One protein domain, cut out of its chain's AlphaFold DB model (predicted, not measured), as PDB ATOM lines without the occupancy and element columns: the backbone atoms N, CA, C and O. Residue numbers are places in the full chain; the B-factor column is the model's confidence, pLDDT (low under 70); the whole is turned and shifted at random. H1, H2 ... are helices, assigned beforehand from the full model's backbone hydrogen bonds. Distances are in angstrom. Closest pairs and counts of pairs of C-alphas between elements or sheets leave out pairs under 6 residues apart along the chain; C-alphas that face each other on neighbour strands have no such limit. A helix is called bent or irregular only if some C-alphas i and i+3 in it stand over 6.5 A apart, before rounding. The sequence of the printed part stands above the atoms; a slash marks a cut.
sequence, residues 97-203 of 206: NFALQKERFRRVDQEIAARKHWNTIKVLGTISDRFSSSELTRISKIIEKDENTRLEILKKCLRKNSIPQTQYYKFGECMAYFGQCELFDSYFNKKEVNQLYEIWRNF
ATOM      1  N   ASN A  97     -87.333 -11.317 -10.846       94.88
ATOM      2  CA  ASN A  97     -88.627 -11.340 -10.164       94.88
ATOM      3  C   ASN A  97     -89.631 -12.244 -10.883       94.88
ATOM      4  O   ASN A  97     -90.365 -12.996 -10.240       94.88
ATOM      5  N   PHE A  98     -89.648 -12.216 -12.218       95.62
ATOM      6  CA  PHE A  98     -90.475 -13.143 -12.979       95.62
ATOM      7  C   PHE A  98     -90.114 -14.601 -12.669       95.62
ATOM      8  O   PHE A  98     -91.010 -15.404 -12.395       95.62
ATOM      9  N   ALA A  99     -88.819 -14.930 -12.664       96.19
ATOM     10  CA  ALA A  99     -88.345 -16.271 -12.359       96.19
ATOM     11  C   ALA A  99     -88.766 -16.718 -10.957       96.19
ATOM     12  O   ALA A  99     -89.287 -17.820 -10.805       96.19
ATOM     13  N   LEU A 100     -88.648 -15.848  -9.951       96.25
ATOM     14  CA  LEU A 100     -89.135 -16.120  -8.595       96.25
ATOM     15  C   LEU A 100     -90.636 -16.417  -8.536       96.25
ATOM     16  O   LEU A 100     -91.056 -17.340  -7.839       96.25
ATOM     17  N   GLN A 101     -91.444 -15.635  -9.252       96.31
ATOM     18  CA  GLN A 101     -92.902 -15.767  -9.227       96.31
ATOM     19  C   GLN A 101     -93.407 -16.988  -9.999       96.31
ATOM     20  O   GLN A 101     -94.448 -17.547  -9.652       96.31
ATOM     21  N   LYS A 102     -92.727 -17.365 -11.086       96.88
ATOM     22  CA  LYS A 102     -93.158 -18.448 -11.985       96.88
ATOM     23  C   LYS A 102     -92.355 -19.733 -11.840       96.88
ATOM     24  O   LYS A 102     -92.695 -20.714 -12.493       96.88
ATOM     25  N   GLU A 103     -91.317 -19.717 -11.011       96.25
ATOM     26  CA  GLU A 103     -90.374 -20.819 -10.792       96.25
ATOM     27  C   GLU A 103     -89.699 -21.318 -12.080       96.25
ATOM     28  O   GLU A 103     -89.343 -22.492 -12.203       96.25
ATOM     29  N   ARG A 104     -89.548 -20.416 -13.058       94.31
ATOM     30  CA  ARG A 104     -88.893 -20.642 -14.352       94.31
ATOM     31  C   ARG A 104     -88.574 -19.318 -15.037       94.31
ATOM     32  O   ARG A 104     -89.295 -18.338 -14.846       94.31
ATOM     33  N   PHE A 105     -87.591 -19.318 -15.923       94.25
ATOM     34  CA  PHE A 105     -87.358 -18.197 -16.828       94.25
ATOM     35  C   PHE A 105     -88.329 -18.242 -18.021       94.25
ATOM     36  O   PHE A 105     -89.018 -19.245 -18.265       94.25
ATOM     37  N   ARG A 106     -88.472 -17.121 -18.741       91.44
ATOM     38  CA  ARG A 106     -89.358 -17.068 -19.918       91.44
ATOM     39  C   ARG A 106     -88.714 -17.726 -21.122       91.44
ATOM     40  O   ARG A 106     -89.425 -18.361 -21.899       91.44
ATOM     41  N   ARG A 107     -87.410 -17.511 -21.284       90.88
ATOM     42  CA  ARG A 107     -86.651 -17.871 -22.476       90.88
ATOM     43  C   ARG A 107     -85.287 -18.449 -22.113       90.88
ATOM     44  O   ARG A 107     -84.733 -18.141 -21.063       90.88
ATOM     45  N   VAL A 108     -84.734 -19.241 -23.026       90.50
ATOM     46  CA  VAL A 108     -83.456 -19.941 -22.828       90.50
ATOM     47  C   VAL A 108     -82.269 -18.978 -22.745       90.50
ATOM     48  O   VAL A 108     -81.348 -19.221 -21.974       90.50
ATOM     49  N   ASP A 109     -82.283 -17.862 -23.476       91.38
ATOM     50  CA  ASP A 109     -81.235 -16.832 -23.390       91.38
ATOM     51  C   ASP A 109     -81.123 -16.250 -21.973       91.38
ATOM     52  O   ASP A 109     -80.018 -16.052 -21.471       91.38
ATOM     53  N   GLN A 110     -82.255 -16.068 -21.289       93.94
ATOM     54  CA  GLN A 110     -82.292 -15.606 -19.902       93.94
ATOM     55  C   GLN A 110     -81.746 -16.662 -18.940       93.94
ATOM     56  O   GLN A 110     -81.038 -16.315 -18.000       93.94
ATOM     57  N   GLU A 111     -82.045 -17.941 -19.178       93.75
ATOM     58  CA  GLU A 111     -81.521 -19.064 -18.384       93.75
ATOM     59  C   GLU A 111     -80.002 -19.154 -18.502       93.75
ATOM     60  O   GLU A 111     -79.309 -19.282 -17.493       93.75
ATOM     61  N   ILE A 112     -79.485 -19.041 -19.729       95.50
ATOM     62  CA  ILE A 112     -78.048 -19.016 -20.012       95.50
ATOM     63  C   ILE A 112     -77.407 -17.821 -19.307       95.50
ATOM     64  O   ILE A 112     -76.432 -17.983 -18.574       95.50
ATOM     65  N   ALA A 113     -77.969 -16.625 -19.483       94.81
ATOM     66  CA  ALA A 113     -77.428 -15.409 -18.895       94.81
ATOM     67  C   ALA A 113     -77.436 -15.469 -17.358       94.81
ATOM     68  O   ALA A 113     -76.418 -15.199 -16.717       94.81
ATOM     69  N   ALA A 114     -78.545 -15.923 -16.764       96.19
ATOM     70  CA  ALA A 114     -78.634 -16.177 -15.336       96.19
ATOM     71  C   ALA A 114     -77.549 -17.166 -14.908       96.19
ATOM     72  O   ALA A 114     -76.749 -16.838 -14.040       96.19
ATOM     73  N   ARG A 115     -77.430 -18.329 -15.553       96.38
ATOM     74  CA  ARG A 115     -76.449 -19.346 -15.164       96.38
ATOM     75  C   ARG A 115     -75.000 -18.866 -15.240       96.38
ATOM     76  O   ARG A 115     -74.215 -19.183 -14.339       96.38
ATOM     77  N   LYS A 116     -74.644 -18.125 -16.290       94.75
ATOM     78  CA  LYS A 116     -73.288 -17.592 -16.491       94.75
ATOM     79  C   LYS A 116     -72.929 -16.545 -15.446       94.75
ATOM     80  O   LYS A 116     -71.814 -16.540 -14.934       94.75
ATOM     81  N   HIS A 117     -73.871 -15.667 -15.119       94.81
ATOM     82  CA  HIS A 117     -73.581 -14.476 -14.329       94.81
ATOM     83  C   HIS A 117     -74.055 -14.558 -12.876       94.81
ATOM     84  O   HIS A 117     -73.708 -13.683 -12.085       94.81
ATOM     85  N   TRP A 118     -74.800 -15.598 -12.486       95.88
ATOM     86  CA  TRP A 118     -75.464 -15.668 -11.181       95.88
ATOM     87  C   TRP A 118     -74.519 -15.478  -9.998       95.88
ATOM     88  O   TRP A 118     -74.838 -14.739  -9.071       95.88
ATOM     89  N   ASN A 119     -73.342 -16.105 -10.032       93.81
ATOM     90  CA  ASN A 119     -72.373 -15.996  -8.940       93.81
ATOM     91  C   ASN A 119     -71.857 -14.567  -8.744       93.81
ATOM     92  O   ASN A 119     -71.598 -14.181  -7.608       93.81
ATOM     93  N   THR A 120     -71.764 -13.793  -9.823       93.69
ATOM     94  CA  THR A 120     -71.397 -12.375  -9.783       93.69
ATOM     95  C   THR A 120     -72.589 -11.523  -9.362       93.69
ATOM     96  O   THR A 120     -72.465 -10.695  -8.469       93.69
ATOM     97  N   ILE A 121     -73.758 -11.750  -9.967       94.44
ATOM     98  CA  ILE A 121     -74.970 -10.950  -9.750       94.44
ATOM     99  C   ILE A 121     -75.458 -11.060  -8.302       94.44
ATOM    100  O   ILE A 121     -75.755 -10.047  -7.679       94.44
ATOM    101  N   LYS A 122     -75.509 -12.271  -7.735       94.56
ATOM    102  CA  LYS A 122     -76.114 -12.525  -6.414       94.56
ATOM    103  C   LYS A 122     -75.405 -11.837  -5.242       94.56
ATOM    104  O   LYS A 122     -75.972 -11.787  -4.155       94.56
ATOM    105  N   VAL A 123     -74.173 -11.366  -5.444       93.62
ATOM    106  CA  VAL A 123     -73.375 -10.660  -4.429       93.62
ATOM    107  C   VAL A 123     -73.282  -9.153  -4.684       93.62
ATOM    108  O   VAL A 123     -72.636  -8.449  -3.912       93.62
ATOM    109  N   LEU A 124     -73.906  -8.642  -5.750       92.44
ATOM    110  CA  LEU A 124     -73.979  -7.202  -5.988       92.44
ATOM    111  C   LEU A 124     -74.872  -6.549  -4.931       92.44
ATOM    112  O   LEU A 124     -75.981  -7.024  -4.684       92.44
ATOM    113  N   GLY A 125     -74.424  -5.416  -4.380       90.12
ATOM    114  CA  GLY A 125     -75.214  -4.625  -3.427       90.12
ATOM    115  C   GLY A 125     -76.611  -4.293  -3.963       90.12
ATOM    116  O   GLY A 125     -77.619  -4.477  -3.289       90.12
ATOM    117  N   THR A 126     -76.683  -3.958  -5.252       88.00
ATOM    118  CA  THR A 126     -77.928  -3.637  -5.968       88.00
ATOM    119  C   THR A 126     -78.929  -4.794  -6.024       88.00
ATOM    120  O   THR A 126     -80.134  -4.570  -6.149       88.00
ATOM    121  N   ILE A 127     -78.454  -6.036  -5.926       93.19
ATOM    122  CA  ILE A 127     -79.283  -7.242  -5.871       93.19
ATOM    123  C   ILE A 127     -79.683  -7.558  -4.434       93.19
ATOM    124  O   ILE A 127     -80.854  -7.857  -4.196       93.19
ATOM    125  N   SER A 128     -78.764  -7.443  -3.472       89.62
ATOM    126  CA  SER A 128     -79.090  -7.642  -2.054       89.62
ATOM    127  C   SER A 128     -80.094  -6.620  -1.518       89.62
ATOM    128  O   SER A 128     -80.869  -6.952  -0.627       89.62
ATOM    129  N   ASP A 129     -80.147  -5.420  -2.098       90.31
ATOM    130  CA  ASP A 129     -81.142  -4.397  -1.747       90.31
ATOM    131  C   ASP A 129     -82.550  -4.728  -2.265       90.31
ATOM    132  O   ASP A 129     -83.547  -4.184  -1.786       90.31
ATOM    133  N   ARG A 130     -82.649  -5.602  -3.275       92.44
ATOM    134  CA  ARG A 130     -83.906  -5.941  -3.961       92.44
ATOM    135  C   ARG A 130     -84.471  -7.296  -3.572       92.44
ATOM    136  O   ARG A 130     -85.675  -7.491  -3.700       92.44
ATOM    137  N   PHE A 131     -83.623  -8.219  -3.131       95.69
ATOM    138  CA  PHE A 131     -84.008  -9.595  -2.847       95.69
ATOM    139  C   PHE A 131     -83.480 -10.035  -1.487       95.69
ATOM    140  O   PHE A 131     -82.295  -9.904  -1.177       95.69
ATOM    141  N   SER A 132     -84.357 -10.649  -0.696       96.75
ATOM    142  CA  SER A 132     -83.977 -11.318   0.545       96.75
ATOM    143  C   SER A 132     -83.050 -12.512   0.286       96.75
ATOM    144  O   SER A 132     -83.078 -13.141  -0.776       96.75
ATOM    145  N   SER A 133     -82.282 -12.926   1.297       95.88
ATOM    146  CA  SER A 133     -81.427 -14.120   1.199       95.88
ATOM    147  C   SER A 133     -82.214 -15.391   0.840       95.88
ATOM    148  O   SER A 133     -81.714 -16.253   0.110       95.88
ATOM    149  N   SER A 134     -83.465 -15.505   1.300       97.19
ATOM    150  CA  SER A 134     -84.367 -16.597   0.920       97.19
ATOM    151  C   SER A 134     -84.744 -16.561  -0.559       97.19
ATOM    152  O   SER A 134     -84.770 -17.607  -1.206       97.19
ATOM    153  N   GLU A 135     -85.002 -15.378  -1.115       97.88
ATOM    154  CA  GLU A 135     -85.305 -15.216  -2.537       97.88
ATOM    155  C   GLU A 135     -84.083 -15.530  -3.397       97.88
ATOM    156  O   GLU A 135     -84.189 -16.334  -4.320       97.88
ATOM    157  N   LEU A 136     -82.900 -15.027  -3.039       97.00
ATOM    158  CA  LEU A 136     -81.651 -15.373  -3.730       97.00
ATOM    159  C   LEU A 136     -81.386 -16.887  -3.712       97.00
ATOM    160  O   LEU A 136     -80.986 -17.483  -4.718       97.00
ATOM    161  N   THR A 137     -81.680 -17.549  -2.593       97.06
ATOM    162  CA  THR A 137     -81.594 -19.012  -2.501       97.06
ATOM    163  C   THR A 137     -82.590 -19.693  -3.443       97.06
ATOM    164  O   THR A 137     -82.241 -20.668  -4.108       97.06
ATOM    165  N   ARG A 138     -83.824 -19.183  -3.554       98.06
ATOM    166  CA  ARG A 138     -84.826 -19.718  -4.493       98.06
ATOM    167  C   ARG A 138     -84.412 -19.527  -5.951       98.06
ATOM    168  O   ARG A 138     -84.529 -20.482  -6.710       98.06
ATOM    169  N   ILE A 139     -83.876 -18.365  -6.331       97.56
ATOM    170  CA  ILE A 139     -83.355 -18.142  -7.693       97.56
ATOM    171  C   ILE A 139     -82.234 -19.134  -8.003       97.56
ATOM    172  O   ILE A 139     -82.257 -19.774  -9.052       97.56
ATOM    173  N   SER A 140     -81.306 -19.333  -7.060       97.88
ATOM    174  CA  SER A 140     -80.222 -20.316  -7.209       97.88
ATOM    175  C   SER A 140     -80.767 -21.718  -7.506       97.88
ATOM    176  O   SER A 140     -80.305 -22.374  -8.435       97.88
ATOM    177  N   LYS A 141     -81.807 -22.143  -6.776       98.12
ATOM    178  CA  LYS A 141     -82.469 -23.439  -6.992       98.12
ATOM    179  C   LYS A 141     -83.181 -23.534  -8.340       98.12
ATOM    180  O   LYS A 141     -83.199 -24.609  -8.928       98.12
ATOM    181  N   ILE A 142     -83.781 -22.447  -8.830       98.12
ATOM    182  CA  ILE A 142     -84.418 -22.424 -10.159       98.12
ATOM    183  C   ILE A 142     -83.364 -22.657 -11.246       98.12
ATOM    184  O   ILE A 142     -83.573 -23.492 -12.123       98.12
ATOM    185  N   ILE A 143     -82.225 -21.967 -11.153       97.81
ATOM    186  CA  ILE A 143     -81.106 -22.113 -12.093       97.81
ATOM    187  C   ILE A 143     -80.556 -23.548 -12.062       97.81
ATOM    188  O   ILE A 143     -80.423 -24.178 -13.107       97.81
ATOM    189  N   GLU A 144     -80.301 -24.090 -10.868       97.25
ATOM    190  CA  GLU A 144     -79.799 -25.460 -10.688       97.25
ATOM    191  C   GLU A 144     -80.784 -26.517 -11.214       97.25
ATOM    192  O   GLU A 144     -80.396 -27.501 -11.848       97.25
ATOM    193  N   LYS A 145     -82.086 -26.321 -10.981       96.81
ATOM    194  CA  LYS A 145     -83.129 -27.222 -11.478       96.81
ATOM    195  C   LYS A 145     -83.159 -27.263 -13.005       96.81
ATOM    196  O   LYS A 145     -83.348 -28.348 -13.564       96.81
ATOM    197  N   ASP A 146     -82.999 -26.122 -13.673       94.81
ATOM    198  CA  ASP A 146     -82.970 -26.078 -15.136       94.81
ATOM    199  C   ASP A 146     -81.731 -26.797 -15.691       94.81
ATOM    200  O   ASP A 146     -81.866 -27.696 -16.524       94.81
ATOM    201  N   GLU A 147     -80.550 -26.508 -15.137       96.94
ATOM    202  CA  GLU A 147     -79.299 -27.196 -15.478       96.94
ATOM    203  C   GLU A 147     -79.437 -28.721 -15.366       96.94
ATOM    204  O   GLU A 147     -79.166 -29.447 -16.327       96.94
ATOM    205  N   ASN A 148     -79.950 -29.211 -14.233       97.69
ATOM    206  CA  ASN A 148     -80.157 -30.640 -13.997       97.69
ATOM    207  C   ASN A 148     -81.189 -31.255 -14.953       97.69
ATOM    208  O   ASN A 148     -81.010 -32.372 -15.440       97.69
ATOM    209  N   THR A 149     -82.263 -30.529 -15.265       96.31
ATOM    210  CA  THR A 149     -83.280 -31.002 -16.217       96.31
ATOM    211  C   THR A 149     -82.675 -31.184 -17.609       96.31
ATOM    212  O   THR A 149     -82.913 -32.198 -18.272       96.31
ATOM    213  N   ARG A 150     -81.857 -30.226 -18.050       96.88
ATOM    214  CA  ARG A 150     -81.162 -30.269 -19.343       96.88
ATOM    215  C   ARG A 150     -80.101 -31.364 -19.378       96.88
ATOM    216  O   ARG A 150     -80.026 -32.099 -20.364       96.88
ATOM    217  N   LEU A 151     -79.357 -31.530 -18.286       98.12
ATOM    218  CA  LEU A 151     -78.394 -32.614 -18.117       98.12
ATOM    219  C   LEU A 151     -79.046 -33.982 -18.337       98.12
ATOM    220  O   LEU A 151     -78.541 -34.805 -19.101       98.12
ATOM    221  N   GLU A 152     -80.189 -34.218 -17.693       98.00
ATOM    222  CA  GLU A 152     -80.890 -35.497 -17.790       98.00
ATOM    223  C   GLU A 152     -81.437 -35.772 -19.191       98.00
ATOM    224  O   GLU A 152     -81.419 -36.921 -19.641       98.00
ATOM    225  N   ILE A 153     -81.859 -34.736 -19.923       97.44
ATOM    226  CA  ILE A 153     -82.250 -34.872 -21.334       97.44
ATOM    227  C   ILE A 153     -81.059 -35.354 -22.171       97.44
ATOM    228  O   ILE A 153     -81.192 -36.339 -22.905       97.44
ATOM    229  N   LEU A 154     -79.894 -34.714 -22.031       98.19
ATOM    230  CA  LEU A 154     -78.686 -35.088 -22.770       98.19
ATOM    231  C   LEU A 154     -78.229 -36.510 -22.413       98.19
ATOM    232  O   LEU A 154     -78.059 -37.342 -23.305       98.19
ATOM    233  N   LYS A 155     -78.139 -36.840 -21.117       98.12
ATOM    234  CA  LYS A 155     -77.785 -38.194 -20.654       98.12
ATOM    235  C   LYS A 155     -78.762 -39.253 -21.157       98.12
ATOM    236  O   LYS A 155     -78.352 -40.352 -21.525       98.12
ATOM    237  N   LYS A 156     -80.062 -38.952 -21.188       97.31
ATOM    238  CA  LYS A 156     -81.075 -39.872 -21.717       97.31
ATOM    239  C   LYS A 156     -80.877 -40.130 -23.209       97.31
ATOM    240  O   LYS A 156     -80.980 -41.286 -23.617       97.31
ATOM    241  N   CYS A 157     -80.595 -39.095 -23.999       96.88
ATOM    242  CA  CYS A 157     -80.343 -39.242 -25.435       96.88
ATOM    243  C   CYS A 157     -79.055 -40.028 -25.698       96.88
ATOM    244  O   CYS A 157     -79.050 -40.910 -26.552       96.88
ATOM    245  N   LEU A 158     -78.012 -39.795 -24.897       96.94
ATOM    246  CA  LEU A 158     -76.766 -40.558 -24.937       96.94
ATOM    247  C   LEU A 158     -76.999 -42.051 -24.647       96.94
ATOM    248  O   LEU A 158     -76.624 -42.898 -25.451       96.94
ATOM    249  N   ARG A 159     -77.707 -42.383 -23.552       96.88
ATOM    250  CA  ARG A 159     -78.054 -43.777 -23.199       96.88
ATOM    251  C   ARG A 159     -78.856 -44.485 -24.289       96.88
ATOM    252  O   ARG A 159     -78.690 -45.681 -24.493       96.88
ATOM    253  N   LYS A 160     -79.755 -43.760 -24.958       95.50
ATOM    254  CA  LYS A 160     -80.589 -44.289 -26.047       95.50
ATOM    255  C   LYS A 160     -79.918 -44.226 -27.417       95.50
ATOM    256  O   LYS A 160     -80.515 -44.689 -28.387       95.50
ATOM    257  N   ASN A 161     -78.747 -43.602 -27.504       95.62
ATOM    258  CA  ASN A 161     -78.059 -43.264 -28.742       95.62
ATOM    259  C   ASN A 161     -78.981 -42.640 -29.816       95.62
ATOM    260  O   ASN A 161     -78.876 -42.947 -31.000       95.62
ATOM    261  N   SER A 162     -79.957 -41.834 -29.390       95.50
ATOM    262  CA  SER A 162     -81.002 -41.276 -30.254       95.50
ATOM    263  C   SER A 162     -81.696 -40.091 -29.590       95.50
ATOM    264  O   SER A 162     -81.808 -40.021 -28.362       95.50
ATOM    265  N   ILE A 163     -82.199 -39.171 -30.412       95.69
ATOM    266  CA  ILE A 163     -83.075 -38.080 -29.979       95.69
ATOM    267  C   ILE A 163     -84.511 -38.466 -30.350       95.69
ATOM    268  O   ILE A 163     -84.770 -38.752 -31.519       95.69
ATOM    269  N   PRO A 164     -85.466 -38.488 -29.404       92.69
ATOM    270  CA  PRO A 164     -86.875 -38.644 -29.751       92.69
ATOM    271  C   PRO A 164     -87.331 -37.519 -30.691       92.69
ATOM    272  O   PRO A 164     -87.027 -36.360 -30.418       92.69
ATOM    273  N   GLN A 165     -88.110 -37.832 -31.735       90.38
ATOM    274  CA  GLN A 165     -88.594 -36.844 -32.720       90.38
ATOM    275  C   GLN A 165     -89.214 -35.603 -32.059       90.38
ATOM    276  O   GLN A 165     -88.852 -34.465 -32.348       90.38
ATOM    277  N   THR A 166     -90.075 -35.827 -31.064       91.88
ATOM    278  CA  THR A 166     -90.767 -34.769 -30.311       91.88
ATOM    279  C   THR A 166     -89.848 -33.902 -29.445       91.88
ATOM    280  O   THR A 166     -90.295 -32.898 -28.897       91.88
ATOM    281  N   GLN A 167     -88.576 -34.275 -29.290       93.12
ATOM    282  CA  GLN A 167     -87.606 -33.598 -28.431       93.12
ATOM    283  C   GLN A 167     -86.433 -32.984 -29.197       93.12
ATOM    284  O   GLN A 167     -85.546 -32.436 -28.549       93.12
ATOM    285  N   TYR A 168     -86.423 -33.014 -30.534       94.62
ATOM    286  CA  TYR A 168     -85.308 -32.489 -31.330       94.62
ATOM    287  C   TYR A 168     -84.928 -31.048 -30.965       94.62
ATOM    288  O   TYR A 168     -83.784 -30.775 -30.600       94.62
ATOM    289  N   TYR A 169     -85.904 -30.137 -30.962       93.44
ATOM    290  CA  TYR A 169     -85.662 -28.742 -30.582       93.44
ATOM    291  C   TYR A 169     -85.165 -28.618 -29.145       93.44
ATOM    292  O   TYR A 169     -84.208 -27.894 -28.879       93.44
ATOM    293  N   LYS A 170     -85.760 -29.378 -28.216       94.25
ATOM    294  CA  LYS A 170     -85.355 -29.336 -26.811       94.25
ATOM    295  C   LYS A 170     -83.930 -29.846 -26.614       94.25
ATOM    296  O   LYS A 170     -83.196 -29.291 -25.802       94.25
ATOM    297  N   PHE A 171     -83.530 -30.873 -27.359       96.62
ATOM    298  CA  PHE A 171     -82.160 -31.371 -27.365       96.62
ATOM    299  C   PHE A 171     -81.188 -30.293 -27.861       96.62
ATOM    300  O   PHE A 171     -80.205 -30.014 -27.177       96.62
ATOM    301  N   GLY A 172     -81.504 -29.630 -28.979       95.50
ATOM    302  CA  GLY A 172     -80.707 -28.518 -29.502       95.50
ATOM    303  C   GLY A 172     -80.553 -27.371 -28.495       95.50
ATOM    304  O   GLY A 172     -79.442 -26.891 -28.279       95.50
ATOM    305  N   GLU A 173     -81.630 -26.994 -27.798       95.12
ATOM    306  CA  GLU A 173     -81.560 -26.016 -26.703       95.12
ATOM    307  C   GLU A 173     -80.640 -26.470 -25.564       95.12
ATOM    308  O   GLU A 173     -79.907 -25.657 -25.010       95.12
ATOM    309  N   CYS A 174     -80.673 -27.753 -25.185       96.81
ATOM    310  CA  CYS A 174     -79.795 -28.281 -24.137       96.81
ATOM    311  C   CYS A 174     -78.328 -28.247 -24.575       96.81
ATOM    312  O   CYS A 174     -77.480 -27.834 -23.789       96.81
ATOM    313  N   MET A 175     -78.036 -28.615 -25.826       97.12
ATOM    314  CA  MET A 175     -76.687 -28.522 -26.389       97.12
ATOM    315  C   MET A 175     -76.185 -27.074 -26.402       97.12
ATOM    316  O   MET A 175     -75.058 -26.812 -25.984       97.12
ATOM    317  N   ALA A 176     -77.029 -26.126 -26.825       95.75
ATOM    318  CA  ALA A 176     -76.697 -24.703 -26.823       95.75
ATOM    319  C   ALA A 176     -76.460 -24.171 -25.400       95.75
ATOM    320  O   ALA A 176     -75.471 -23.480 -25.167       95.75
ATOM    321  N   TYR A 177     -77.324 -24.529 -24.447       97.00
ATOM    322  CA  TYR A 177     -77.179 -24.154 -23.041       97.00
ATOM    323  C   TYR A 177     -75.859 -24.664 -22.453       97.00
ATOM    324  O   TYR A 177     -75.096 -23.881 -21.893       97.00
ATOM    325  N   PHE A 178     -75.558 -25.956 -22.626       97.56
ATOM    326  CA  PHE A 178     -74.334 -26.571 -22.104       97.56
ATOM    327  C   PHE A 178     -73.073 -25.985 -22.735       97.56
ATOM    328  O   PHE A 178     -72.091 -25.770 -22.029       97.56
ATOM    329  N   GLY A 179     -73.110 -25.688 -24.037       96.25
ATOM    330  CA  GLY A 179     -72.002 -25.037 -24.731       96.25
ATOM    331  C   GLY A 179     -71.766 -23.613 -24.232       96.25
ATOM    332  O   GLY A 179     -70.646 -23.265 -23.876       96.25
ATOM    333  N   GLN A 180     -72.818 -22.797 -24.150       95.31
ATOM    334  CA  GLN A 180     -72.689 -21.391 -23.744       95.31
ATOM    335  C   GLN A 180     -72.390 -21.199 -22.253       95.31
ATOM    336  O   GLN A 180     -71.827 -20.167 -21.882       95.31
ATOM    337  N   CYS A 181     -72.775 -22.163 -21.414       95.81
ATOM    338  CA  CYS A 181     -72.499 -22.166 -19.977       95.81
ATOM    339  C   CYS A 181     -71.238 -22.966 -19.600       95.81
ATOM    340  O   CYS A 181     -70.986 -23.131 -18.409       95.81
ATOM    341  N   GLU A 182     -70.481 -23.477 -20.581       95.31
ATOM    342  CA  GLU A 182     -69.234 -24.240 -20.376       95.31
ATOM    343  C   GLU A 182     -69.408 -25.483 -19.478       95.31
ATOM    344  O   GLU A 182     -68.538 -25.859 -18.695       95.31
ATOM    345  N   LEU A 183     -70.559 -26.154 -19.586       96.81
ATOM    346  CA  LEU A 183     -70.935 -27.254 -18.689       96.81
ATOM    347  C   LEU A 183     -70.528 -28.636 -19.199       96.81
ATOM    348  O   LEU A 183     -70.567 -29.595 -18.432       96.81
ATOM    349  N   PHE A 184     -70.151 -28.776 -20.471       97.50
ATOM    350  CA  PHE A 184     -69.839 -30.093 -21.032       97.50
ATOM    351  C   PHE A 184     -68.735 -30.807 -20.254       97.50
ATOM    352  O   PHE A 184     -68.957 -31.925 -19.800       97.50
ATOM    353  N   ASP A 185     -67.613 -30.134 -20.006       95.00
ATOM    354  CA  ASP A 185     -66.468 -30.725 -19.301       95.00
ATOM    355  C   ASP A 185     -66.754 -31.011 -17.817       95.00
ATOM    356  O   ASP A 185     -66.065 -31.815 -17.193       95.00
ATOM    357  N   SER A 186     -67.794 -30.386 -17.250       95.94
ATOM    358  CA  SER A 186     -68.218 -30.629 -15.865       95.94
ATOM    359  C   SER A 186     -69.011 -31.928 -15.707       95.94
ATOM    360  O   SER A 186     -69.023 -32.511 -14.624       95.94
ATOM    361  N   TYR A 187     -69.689 -32.386 -16.765       97.69
ATOM    362  CA  TYR A 187     -70.665 -33.479 -16.673       97.69
ATOM    363  C   TYR A 187     -70.434 -34.642 -17.628       97.69
ATOM    364  O   TYR A 187     -71.009 -35.712 -17.422       97.69
ATOM    365  N   PHE A 188     -69.636 -34.434 -18.669       97.94
ATOM    366  CA  PHE A 188     -69.410 -35.393 -19.734       97.94
ATOM    367  C   PHE A 188     -67.921 -35.501 -20.024       97.94
ATOM    368  O   PHE A 188     -67.180 -34.520 -20.000       97.94
ATOM    369  N   ASN A 189     -67.475 -36.704 -20.365       97.44
ATOM    370  CA  ASN A 189     -66.154 -36.867 -20.949       97.44
ATOM    371  C   ASN A 189     -66.183 -36.574 -22.462       97.44
ATOM    372  O   ASN A 189     -67.229 -36.604 -23.111       97.44
ATOM    373  N   LYS A 190     -65.005 -36.357 -23.063       96.81
ATOM    374  CA  LYS A 190     -64.879 -36.017 -24.494       96.81
ATOM    375  C   LYS A 190     -65.566 -37.011 -25.441       96.81
ATOM    376  O   LYS A 190     -66.075 -36.597 -26.478       96.81
ATOM    377  N   LYS A 191     -65.587 -38.310 -25.113       97.44
ATOM    378  CA  LYS A 191     -66.255 -39.320 -25.954       97.44
ATOM    379  C   LYS A 191     -67.767 -39.133 -25.931       97.44
ATOM    380  O   LYS A 191     -68.391 -39.177 -26.984       97.44
ATOM    381  N   GLU A 192     -68.335 -38.876 -24.757       97.94
ATOM    382  CA  GLU A 192     -69.771 -38.625 -24.596       97.94
ATOM    383  C   GLU A 192     -70.197 -37.342 -25.313       97.94
ATOM    384  O   GLU A 192     -71.205 -37.340 -26.015       97.94
ATOM    385  N   VAL A 193     -69.397 -36.274 -25.211       97.62
ATOM    386  CA  VAL A 193     -69.645 -35.021 -25.943       97.62
ATOM    387  C   VAL A 193     -69.640 -35.268 -27.454       97.62
ATOM    388  O   VAL A 193     -70.588 -34.888 -28.142       97.62
ATOM    389  N   ASN A 194     -68.626 -35.963 -27.978       97.44
ATOM    390  CA  ASN A 194     -68.563 -36.308 -29.402       97.44
ATOM    391  C   ASN A 194     -69.773 -37.140 -29.841       97.44
ATOM    392  O   ASN A 194     -70.361 -36.859 -30.886       97.44
ATOM    393  N   GLN A 195     -70.181 -38.111 -29.022       97.75
ATOM    394  CA  GLN A 195     -71.345 -38.941 -29.297       97.75
ATOM    395  C   GLN A 195     -72.642 -38.118 -29.319       97.75
ATOM    396  O   GLN A 195     -73.464 -38.316 -30.209       97.75
ATOM    397  N   LEU A 196     -72.826 -37.147 -28.416       97.94
ATOM    398  CA  LEU A 196     -73.971 -36.228 -28.466       97.94
ATOM    399  C   LEU A 196     -74.025 -35.455 -29.794       97.94
ATOM    400  O   LEU A 196     -75.091 -35.357 -30.404       97.94
ATOM    401  N   TYR A 197     -72.884 -34.957 -30.281       97.38
ATOM    402  CA  TYR A 197     -72.806 -34.293 -31.585       97.38
ATOM    403  C   TYR A 197     -73.038 -35.243 -32.765       97.38
ATOM    404  O   TYR A 197     -73.559 -34.820 -33.796       97.38
ATOM    405  N   GLU A 198     -72.631 -36.508 -32.669       97.25
ATOM    406  CA  GLU A 198     -72.927 -37.520 -33.691       97.25
ATOM    407  C   GLU A 198     -74.413 -37.867 -33.735       97.25
ATOM    408  O   GLU A 198     -75.001 -37.854 -34.815       97.25
ATOM    409  N   ILE A 199     -75.037 -38.100 -32.576       96.12
ATOM    410  CA  ILE A 199     -76.484 -38.325 -32.466       96.12
ATOM    411  C   ILE A 199     -77.240 -37.149 -33.093       96.12
ATOM    412  O   ILE A 199     -78.193 -37.360 -33.840       96.12
ATOM    413  N   TRP A 200     -76.800 -35.916 -32.825       96.12
ATOM    414  CA  TRP A 200     -77.430 -34.725 -33.386       96.12
ATOM    415  C   TRP A 200     -77.282 -34.645 -34.908       96.12
ATOM    416  O   TRP A 200     -78.272 -34.462 -35.611       96.12
ATOM    417  N   ARG A 201     -76.064 -34.828 -35.433       94.31
ATOM    418  CA  ARG A 201     -75.784 -34.771 -36.880       94.31
ATOM    419  C   ARG A 201     -76.512 -35.852 -37.673       94.31
ATOM    420  O   ARG A 201     -76.902 -35.611 -38.809       94.31
ATOM    421  N   ASN A 202     -76.690 -37.024 -37.073       93.00
ATOM    422  CA  ASN A 202     -77.332 -38.172 -37.709       93.00
ATOM    423  C   ASN A 202     -78.845 -38.228 -37.464       93.00
ATOM    424  O   ASN A 202     -79.487 -39.206 -37.852       93.00
ATOM    425  N   PHE A 203     -79.421 -37.211 -36.820       92.38
ATOM    426  CA  PHE A 203     -80.859 -37.135 -36.623       92.38
ATOM    427  C   PHE A 203     -81.572 -37.055 -37.977       92.38
ATOM    428  O   PHE A 203     -81.309 -36.165 -38.784       92.38
TER     429      PHE A 203
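Overview. This is residues 97 to 203 of the 206 residues of an uncharacterized protein of Flavobacteriaceae bacterium 10Alg115 (UniProt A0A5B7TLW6). One long helix, H4, makes a spine along the length of the domain, and shorter helices pack on one side of it, H1 and H2 on its first half, H5 and H7 on its last half; its other side is bare. The printed part has 107 residues with seven named helices, H1 to H7 in chain order, and no named strand: all helix, with mostly crossed packing. It is only just compact, close to loose, with a radius of gyration of the C-alphas of 15.6 A, and elongated, spanning 49 by 26 by 18 A.

Along the chain. H4, residues 133 to 160, runs 40.7 A from C-alpha 133 at (-81.427, -14.120, 1.199) to C-alpha 160 at (-80.589, -44.289, -26.047). Before it come H1, residues 97 to 102, 8.6 A; H2, residues 108 to 121, 18.0 A; and H3, residues 125 to 128. After it come H5, residues 165 to 180, 23.9 A; H6, residues 184 to 187; and H7, residues 190 to 201, 16.5 A. H2 and H5 are irregular: C-alphas 116 and 119 are 7.8 A apart, 166 and 169 7.9 A.

Arrangement. H4 is the hub. It touches H1 at a steep tilt of 57 degrees, closest C-alphas Leu 100 and Ile 139, 6.2 A. It touches H2, closest Arg 115 and Ile 143, 6.2 A; H5, Arg 150 and Cys 174, 5.4 A; and, about perpendicular at 73 degrees, H7, Leu 158 and Leu 196, 6.2 A. H2 touches H5 at a shallow tilt of 28 degrees, closest Ile 112 and Tyr 177, 6.0 A. H6 is close to but not clearly touching H7, closest Phe 184 and Val 193, 7.0 A. H3 and H4 meet only through their link. Every O i to N i+4 pair is within hydrogen-bond range in H1, H4 and H7, against 8 of 10 in H2 and 10 of 12 in H5; H3 and H6 are too short for such a pair.

Size, cuts and confidence. The C-alphas farthest apart, Asp 129 and Asn 202, are 49.5 A apart. The printed part has no cut, the six links are tight, and no printed residue is under 70 in pLDDT.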